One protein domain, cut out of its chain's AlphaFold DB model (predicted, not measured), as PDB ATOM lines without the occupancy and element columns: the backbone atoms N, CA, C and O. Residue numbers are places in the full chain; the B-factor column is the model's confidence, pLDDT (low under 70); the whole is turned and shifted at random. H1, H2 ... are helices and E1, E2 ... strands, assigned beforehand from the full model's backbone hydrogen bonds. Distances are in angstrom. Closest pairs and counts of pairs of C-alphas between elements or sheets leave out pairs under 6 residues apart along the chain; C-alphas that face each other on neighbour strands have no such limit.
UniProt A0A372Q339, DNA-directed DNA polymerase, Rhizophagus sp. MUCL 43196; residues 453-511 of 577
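What this domain is: This is residues 453 to 511 of the 577 residues of the protein "DNA-directed DNA polymerase" of Rhizophagus sp. MUCL 43196 (UniProt A0A372Q339). A long hairpin of two strands, E1 and E2, forms the backbone of a flat outline, with the short helix H2 to one side of it near the end away from its turn and the short helix H1 to the other side, apart from both strands. The turn end of the hairpin, residues 490 to 495, sticks out free, and residues 467 to 468 of the link between the helices pair with E2. The printed part has 59 residues, with two named helices and two named strands in the order H1, H2, E1, E2. The sheet has the order E1, E2 and is antiparallel, and the class is mixed, helices and strands. The whole is compact, with a radius of gyration of the C-alphas of 11.9 A, and the C-alphas span 38 by 29 by 14 A.

How they stand to each other: H1, residues 453 to 459, is apart from H2, residues 471 to 479. H1 is also apart from E1, residues 484 to 491, and from E2, residues 494 to 501. In the link that follows H1, residues 467 to 468 pair with residues 499 to 500 of E2, antiparallel. The closest C-alphas of H2 and E2 are those of Ala 474 and Trp 499, 6.6 A apart. The closest C-alphas of H2 and E1 are those of Gln 478 and Leu 484, 7.1 A apart. E1 and E2 are a hairpin of antiparallel neighbours, with 159 degrees between their directions. N 485 and O 500 are within hydrogen-bond range at 2.9 A, and N 496 and O 489 at 2.8 A. The C-alphas of residues 484 and 501, which face each other, are 4.8 A apart. In H1 and H2 every O i to N i+4 pair is within hydrogen-bond range.

Where its parts are: H1 begins at C-alpha 453, at (298.007, 196.609, 362.373), and measures 9.8 A from first to last C-alpha, Tyr 453 to Ala 459. H2, Pro 471 to Asn 479, measures 12.4 A. E1, Leu 484 to Phe 491, measures 21.6 A and ends at C-alpha 491, at (295.183, 193.660, 381.366). E2, His 494 to Ile 501, measures 23.5 A and ends at C-alpha 501, at (280.541, 193.168, 364.631).

The domain as a whole: The two C-alphas farthest apart are those of Asn 493 and Met 507, 37.8 A. The first and last printed C-alphas, of Tyr 453 and Gly 511, are 15.3 A apart. The printed part has no cut. The link from H1 to H2, with 11 residues between them, is long, while those from H2 to E1 and from E1 to E2 are tight. The mean pLDDT of the printed part is 86.0, and no printed residue is under 70.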
ATOM      1  N   TYR A 453     299.098 196.090 361.534       82.44
ATOM      2  CA  TYR A 453     298.007 196.609 362.373       82.44
ATOM      3  C   TYR A 453     296.842 197.214 361.566       82.44
ATOM      4  O   TYR A 453     295.712 196.813 361.829       82.44
ATOM      5  N   PRO A 454     297.053 198.075 360.543       83.69
ATOM      6  CA  PRO A 454     295.964 198.496 359.658       83.69
ATOM      7  C   PRO A 454     295.228 197.332 358.988       83.69
ATOM      8  O   PRO A 454     294.008 197.374 358.869       83.69
ATOM      9  N   SER A 455     295.944 196.276 358.585       86.00
ATOM     10  CA  SER A 455     295.331 195.089 357.973       86.00
ATOM     11  C   SER A 455     294.470 194.309 358.966       86.00
ATOM     12  O   SER A 455     293.392 193.860 358.598       86.00
ATOM     13  N   ILE A 456     294.902 194.195 360.228       89.88
ATOM     14  CA  ILE A 456     294.102 193.609 361.315       89.88
ATOM     15  C   ILE A 456     292.856 194.466 361.579       89.88
ATOM     16  O   ILE A 456     291.758 193.924 361.632       89.88
ATOM     17  N   ILE A 457     293.003 195.792 361.681       88.19
ATOM     18  CA  ILE A 457     291.871 196.707 361.897       88.19
ATOM     19  C   ILE A 457     290.829 196.548 360.787       88.19
ATOM     20  O   ILE A 457     289.653 196.352 361.086       88.19
ATOM     21  N   MET A 458     291.261 196.571 359.521       89.88
ATOM     22  CA  MET A 458     290.372 196.375 358.375       89.88
ATOM     23  C   MET A 458     289.716 194.987 358.374       89.88
ATOM     24  O   MET A 458     288.510 194.904 358.184       89.88
ATOM     25  N   ALA A 459     290.478 193.912 358.604       91.81
ATOM     26  CA  ALA A 459     289.979 192.537 358.500       91.81
ATOM     27  C   ALA A 459     289.017 192.125 359.627       91.81
ATOM     28  O   ALA A 459     288.107 191.337 359.386       91.81
ATOM     29  N   TYR A 460     289.217 192.639 360.844       92.06
ATOM     30  CA  TYR A 460     288.401 192.311 362.023       92.06
ATOM     31  C   TYR A 460     287.386 193.408 362.385       92.06
ATOM     32  O   TYR A 460     286.750 193.331 363.432       92.06
ATOM     33  N   ASN A 461     287.215 194.413 361.516       91.69
ATOM     34  CA  ASN A 461     286.297 195.544 361.694       91.69
ATOM     35  C   ASN A 461     286.531 196.355 362.988       91.69
ATOM     36  O   ASN A 461     285.575 196.785 363.633       91.69
ATOM     37  N   LEU A 462     287.795 196.551 363.390       86.88
ATOM     38  CA  LEU A 462     288.145 197.158 364.683       86.88
ATOM     39  C   LEU A 462     287.912 198.679 364.680       86.88
ATOM     40  O   LEU A 462     288.836 199.470 364.486       86.88
ATOM     41  N   SER A 463     286.661 199.079 364.882       77.81
ATOM     42  CA  SER A 463     286.209 200.469 364.931       77.81
ATOM     43  C   SER A 463     285.327 200.686 366.170       77.81
ATOM     44  O   SER A 463     284.596 199.758 366.531       77.81
ATOM     45  N   PRO A 464     285.373 201.855 366.841       75.44
ATOM     46  CA  PRO A 464     284.640 202.085 368.091       75.44
ATOM     47  C   PRO A 464     283.129 201.842 367.984       75.44
ATOM     48  O   PRO A 464     282.534 201.274 368.884       75.44
ATOM     49  N   GLU A 465     282.519 202.187 366.852       76.38
ATOM     50  CA  GLU A 465     281.087 202.005 366.577       76.38
ATOM     51  C   GLU A 465     280.700 200.578 366.137       76.38
ATOM     52  O   GLU A 465     279.572 200.329 365.714       76.38
ATOM     53  N   LYS A 466     281.650 199.635 366.189       84.38
ATOM     54  CA  LYS A 466     281.441 198.195 365.951       84.38
ATOM     55  C   LYS A 466     281.831 197.341 367.160       84.38
ATOM     56  O   LYS A 466     281.763 196.118 367.065       84.38
ATOM     57  N   PHE A 467     282.255 197.977 368.253       84.56
ATOM     58  CA  PHE A 467     282.664 197.362 369.512       84.56
ATOM     59  C   PHE A 467     281.458 197.113 370.422       84.56
ATOM     60  O   PHE A 467     280.584 197.964 370.543       84.56
ATOM     61  N   ILE A 468     281.447 195.961 371.087       81.94
ATOM     62  CA  ILE A 468     280.445 195.553 372.073       81.94
ATOM     63  C   ILE A 468     281.186 195.063 373.323       81.94
ATOM     64  O   ILE A 468     282.122 194.262 373.212       81.94
ATOM     65  N   PHE A 469     280.769 195.527 374.506       82.69
ATOM     66  CA  PHE A 469     281.410 195.184 375.781       82.69
ATOM     67  C   PHE A 469     280.566 194.263 376.676       82.69
ATOM     68  O   PHE A 469     281.135 193.350 377.278       82.69
ATOM     69  N   ASP A 470     279.240 194.446 376.752       82.19
ATOM     70  CA  ASP A 470     278.374 193.537 377.515       82.19
ATOM     71  C   ASP A 470     278.147 192.221 376.728       82.19
ATOM     72  O   ASP A 470     277.818 192.251 375.536       82.19
ATOM     73  N   PRO A 471     278.314 191.042 377.361       86.19
ATOM     74  CA  PRO A 471     277.941 189.760 376.763       86.19
ATOM     75  C   PRO A 471     276.489 189.686 376.253       86.19
ATOM     76  O   PRO A 471     276.240 189.013 375.258       86.19
ATOM     77  N   LYS A 472     275.532 190.365 376.901       86.19
ATOM     78  CA  LYS A 472     274.113 190.373 376.506       86.19
ATOM     79  C   LYS A 472     273.908 191.057 375.162       86.19
ATOM     80  O   LYS A 472     273.206 190.519 374.313       86.19
ATOM     81  N   ASP A 473     274.552 192.199 374.948       81.19
ATOM     82  CA  ASP A 473     274.490 192.928 373.680       81.19
ATOM     83  C   ASP A 473     275.128 192.108 372.556       81.19
ATOM     84  O   ASP A 473     274.677 192.141 371.411       81.19
ATOM     85  N   ALA A 474     276.153 191.311 372.880       87.50
ATOM     86  CA  ALA A 474     276.740 190.365 371.940       87.50
ATOM     87  C   ALA A 474     275.749 189.241 371.575       87.50
ATOM     88  O   ALA A 474     275.626 188.908 370.393       87.50
ATOM     89  N   ASP A 475     274.997 188.703 372.541       88.50
ATOM     90  CA  ASP A 475     273.924 187.733 372.282       88.50
ATOM     91  C   ASP A 475     272.782 188.362 371.452       88.50
ATOM     92  O   ASP A 475     272.319 187.759 370.480       88.50
ATOM     93  N   ILE A 476     272.359 189.596 371.759       86.00
ATOM     94  CA  ILE A 476     271.349 190.353 370.992       86.00
ATOM     95  C   ILE A 476     271.826 190.580 369.550       86.00
ATOM     96  O   ILE A 476     271.113 190.253 368.599       86.00
ATOM     97  N   ALA A 477     273.056 191.059 369.357       84.56
ATOM     98  CA  ALA A 477     273.627 191.292 368.034       84.56
ATOM     99  C   ALA A 477     273.720 189.999 367.199       84.56
ATOM    100  O   ALA A 477     273.471 190.043 365.989       84.56
ATOM    101  N   GLN A 478     274.025 188.854 367.828       88.31
ATOM    102  CA  GLN A 478     274.004 187.538 367.175       88.31
ATOM    103  C   GLN A 478     272.589 187.087 366.804       88.31
ATOM    104  O   GLN A 478     272.376 186.644 365.674       88.31
ATOM    105  N   ASN A 479     271.613 187.246 367.703       89.00
ATOM    106  CA  ASN A 479     270.204 186.946 367.428       89.00
ATOM    107  C   ASN A 479     269.646 187.810 366.280       89.00
ATOM    108  O   ASN A 479     268.885 187.318 365.448       89.00
ATOM    109  N   ASN A 480     270.121 189.054 366.159       86.56
ATOM    110  CA  ASN A 480     269.837 189.969 365.047       86.56
ATOM    111  C   ASN A 480     270.634 189.650 363.756       86.56
ATOM    112  O   ASN A 480     270.644 190.441 362.811       86.56
ATOM    113  N   GLY A 481     271.302 188.493 363.683       86.69
ATOM    114  CA  GLY A 481     271.949 187.985 362.472       86.69
ATOM    115  C   GLY A 481     273.346 188.546 362.186       86.69
ATOM    116  O   GLY A 481     273.814 188.457 361.046       86.69
ATOM    117  N   ASN A 482     274.032 189.129 363.175       88.25
ATOM    118  CA  ASN A 482     275.409 189.593 363.012       88.25
ATOM    119  C   ASN A 482     276.426 188.558 363.496       88.25
ATOM    120  O   ASN A 482     276.385 188.091 364.631       88.25
ATOM    121  N   ASN A 483     277.413 188.254 362.653       92.00
ATOM    122  CA  ASN A 483     278.567 187.472 363.078       92.00
ATOM    123  C   ASN A 483     279.497 188.358 363.922       92.00
ATOM    124  O   ASN A 483     279.784 189.491 363.538       92.00
ATOM    125  N   LEU A 484     280.017 187.837 365.036       92.50
ATOM    126  CA  LEU A 484     280.915 188.579 365.929       92.50
ATOM    127  C   LEU A 484     282.327 187.978 365.969       92.50
ATOM    128  O   LEU A 484     282.516 186.769 365.829       92.50
ATOM    129  N   HIS A 485     283.323 188.822 366.222       92.19
ATOM    130  CA  HIS A 485     284.663 188.418 366.645       92.19
ATOM    131  C   HIS A 485     284.823 188.654 368.146       92.19
ATOM    132  O   HIS A 485     284.838 189.808 368.566       92.19
ATOM    133  N   LYS A 486     284.990 187.595 368.951       91.81
ATOM    134  CA  LYS A 486     285.401 187.743 370.356       91.81
ATOM    135  C   LYS A 486     286.901 188.042 370.430       91.81
ATOM    136  O   LYS A 486     287.699 187.346 369.801       91.81
ATOM    137  N   ILE A 487     287.277 189.033 371.229       88.69
ATOM    138  CA  ILE A 487     288.656 189.347 371.609       88.69
ATOM    139  C   ILE A 487     288.769 189.196 373.126       88.69
ATOM    140  O   ILE A 487     287.890 189.636 373.862       88.69
ATOM    141  N   GLU A 488     289.842 188.560 373.592       89.00
ATOM    142  CA  GLU A 488     290.075 188.285 375.010       89.00
ATOM    143  C   GLU A 488     291.572 188.407 375.323       89.00
ATOM    144  O   GLU A 488     292.403 187.809 374.636       89.00
ATOM    145  N   PHE A 489     291.936 189.209 376.327       83.81
ATOM    146  CA  PHE A 489     293.329 189.403 376.740       83.81
ATOM    147  C   PHE A 489     293.448 189.789 378.216       83.81
ATOM    148  O   PHE A 489     292.507 190.284 378.831       83.81
ATOM    149  N   SER A 490     294.634 189.582 378.795       81.81
ATOM    150  CA  SER A 490     294.917 190.019 380.161       81.81
ATOM    151  C   SER A 490     295.402 191.471 380.198       81.81
ATOM    152  O   SER A 490     296.332 191.839 379.477       81.81
ATOM    153  N   PHE A 491     294.801 192.279 381.069       77.31
ATOM    154  CA  PHE A 491     295.183 193.660 381.366       77.31
ATOM    155  C   PHE A 491     295.112 193.863 382.881       77.31
ATOM    156  O   PHE A 491     294.166 193.399 383.503       77.31
ATOM    157  N   ASN A 492     296.119 194.494 383.498       78.19
ATOM    158  CA  ASN A 492     296.156 194.773 384.947       78.19
ATOM    159  C   ASN A 492     295.644 193.609 385.841       78.19
ATOM    160  O   ASN A 492     294.847 193.813 386.756       78.19
ATOM    161  N   ASN A 493     296.098 192.378 385.561       79.62
ATOM    162  CA  ASN A 493     295.727 191.118 386.230       79.62
ATOM    163  C   ASN A 493     294.246 190.680 386.148       79.62
ATOM    164  O   ASN A 493     293.879 189.703 386.798       79.62
ATOM    165  N   HIS A 494     293.414 191.322 385.329       82.88
ATOM    166  CA  HIS A 494     292.077 190.840 384.972       82.88
ATOM    167  C   HIS A 494     292.019 190.433 383.491       82.88
ATOM    168  O   HIS A 494     292.928 190.728 382.710       82.88
ATOM    169  N   ILE A 495     290.976 189.693 383.109       84.12
ATOM    170  CA  ILE A 495     290.695 189.356 381.711       84.12
ATOM    171  C   ILE A 495     289.715 190.397 381.174       84.12
ATOM    172  O   ILE A 495     288.613 190.539 381.695       84.12
ATOM    173  N   VAL A 496     290.127 191.111 380.131       83.50
ATOM    174  CA  VAL A 496     289.257 191.967 379.326       83.50
ATOM    175  C   VAL A 496     288.731 191.120 378.176       83.50
ATOM    176  O   VAL A 496     289.515 190.514 377.443       83.50
ATOM    177  N   GLN A 497     287.411 191.087 378.017       89.12
ATOM    178  CA  GLN A 497     286.740 190.490 376.866       89.12
ATOM    179  C   GLN A 497     285.869 191.535 376.173       89.12
ATOM    180  O   GLN A 497     285.334 192.425 376.830       89.12
ATOM    181  N   ALA A 498     285.747 191.424 374.857       88.88
ATOM    182  CA  ALA A 498     284.878 192.260 374.039       88.88
ATOM    183  C   ALA A 498     284.528 191.546 372.731       88.88
ATOM    184  O   ALA A 498     285.180 190.567 372.349       88.88
ATOM    185  N   TRP A 499     283.542 192.074 372.014       93.00
ATOM    186  CA  TRP A 499     283.133 191.591 370.704       93.00
ATOM    187  C   TRP A 499     283.188 192.713 369.667       93.00
ATOM    188  O   TRP A 499     283.011 193.884 369.991       93.00
ATOM    189  N   TYR A 500     283.431 192.349 368.409       91.94
ATOM    190  CA  TYR A 500     283.330 193.255 367.266       91.94
ATOM    191  C   TYR A 500     282.369 192.698 366.219       91.94
ATOM    192  O   TYR A 500     282.480 191.526 365.844       91.94
ATOM    193  N   ILE A 501     281.454 193.533 365.722       90.12
ATOM    194  CA  ILE A 501     280.541 193.168 364.631       90.12
ATOM    195  C   ILE A 501     281.338 192.992 363.340       90.12
ATOM    196  O   ILE A 501     282.052 193.897 362.905       90.12
ATOM    197  N   ARG A 502     281.193 191.839 362.686       92.44
ATOM    198  CA  ARG A 502     281.851 191.555 361.408       92.44
ATOM    199  C   ARG A 502     281.219 192.330 360.265       92.44
ATOM    200  O   ARG A 502     279.999 192.396 360.140       92.44
ATOM    201  N   HIS A 503     282.071 192.837 359.377       91.31
ATOM    202  CA  HIS A 503     281.605 193.484 358.156       91.31
ATOM    203  C   HIS A 503     281.266 192.488 357.034       91.31
ATOM    204  O   HIS A 503     280.559 192.860 356.113       91.31
ATOM    205  N   ASP A 504     281.788 191.252 357.060       89.69
ATOM    206  CA  ASP A 504     281.502 190.173 356.090       89.69
ATOM    207  C   ASP A 504     281.533 190.594 354.600       89.69
ATOM    208  O   ASP A 504     280.808 190.077 353.755       89.69
ATOM    209  N   ASN A 505     282.423 191.539 354.273       86.56
ATOM    210  CA  ASN A 505     282.546 192.235 352.978       86.56
ATOM    211  C   ASN A 505     281.303 193.024 352.499       86.56
ATOM    212  O   ASN A 505     281.308 193.526 351.376       86.56
ATOM    213  N   GLN A 506     280.297 193.209 353.352       85.75
ATOM    214  CA  GLN A 506     279.141 194.086 353.156       85.75
ATOM    215  C   GLN A 506     279.523 195.537 353.475       85.75
ATOM    216  O   GLN A 506     279.979 195.827 354.581       85.75
ATOM    217  N   MET A 507     279.380 196.455 352.510       81.81
ATOM    218  CA  MET A 507     279.856 197.846 352.636       81.81
ATOM    219  C   MET A 507     279.157 198.594 353.777       81.81
ATOM    220  O   MET A 507     279.802 199.323 354.521       81.81
ATOM    221  N   GLU A 508     277.863 198.347 353.946       83.19
ATOM    222  CA  GLU A 508     276.989 198.881 354.986       83.19
ATOM    223  C   GLU A 508     277.378 198.446 356.413       83.19
ATOM    224  O   GLU A 508     277.000 199.100 357.384       83.19
ATOM    225  N   LYS A 509     278.174 197.376 356.560       83.62
ATOM    226  CA  LYS A 509     278.678 196.893 357.857       83.62
ATOM    227  C   LYS A 509     280.136 197.277 358.142       83.62
ATOM    228  O   LYS A 509     280.614 197.047 359.257       83.62
ATOM    229  N   ILE A 510     280.852 197.851 357.171       84.62
ATOM    230  CA  ILE A 510     282.242 198.300 357.345       84.62
ATOM    231  C   ILE A 510     282.273 199.480 358.320       84.62
ATOM    232  O   ILE A 510     281.553 200.460 358.150       84.62
ATOM    233  N   GLY A 511     283.118 199.382 359.344       78.81
ATOM    234  CA  GLY A 511     283.328 200.455 360.307       78.81
ATOM    235  C   GLY A 511     284.127 201.637 359.750       78.81
ATOM    236  O   GLY A 511     284.873 201.514 358.773       78.81
TER     237      GLY A 511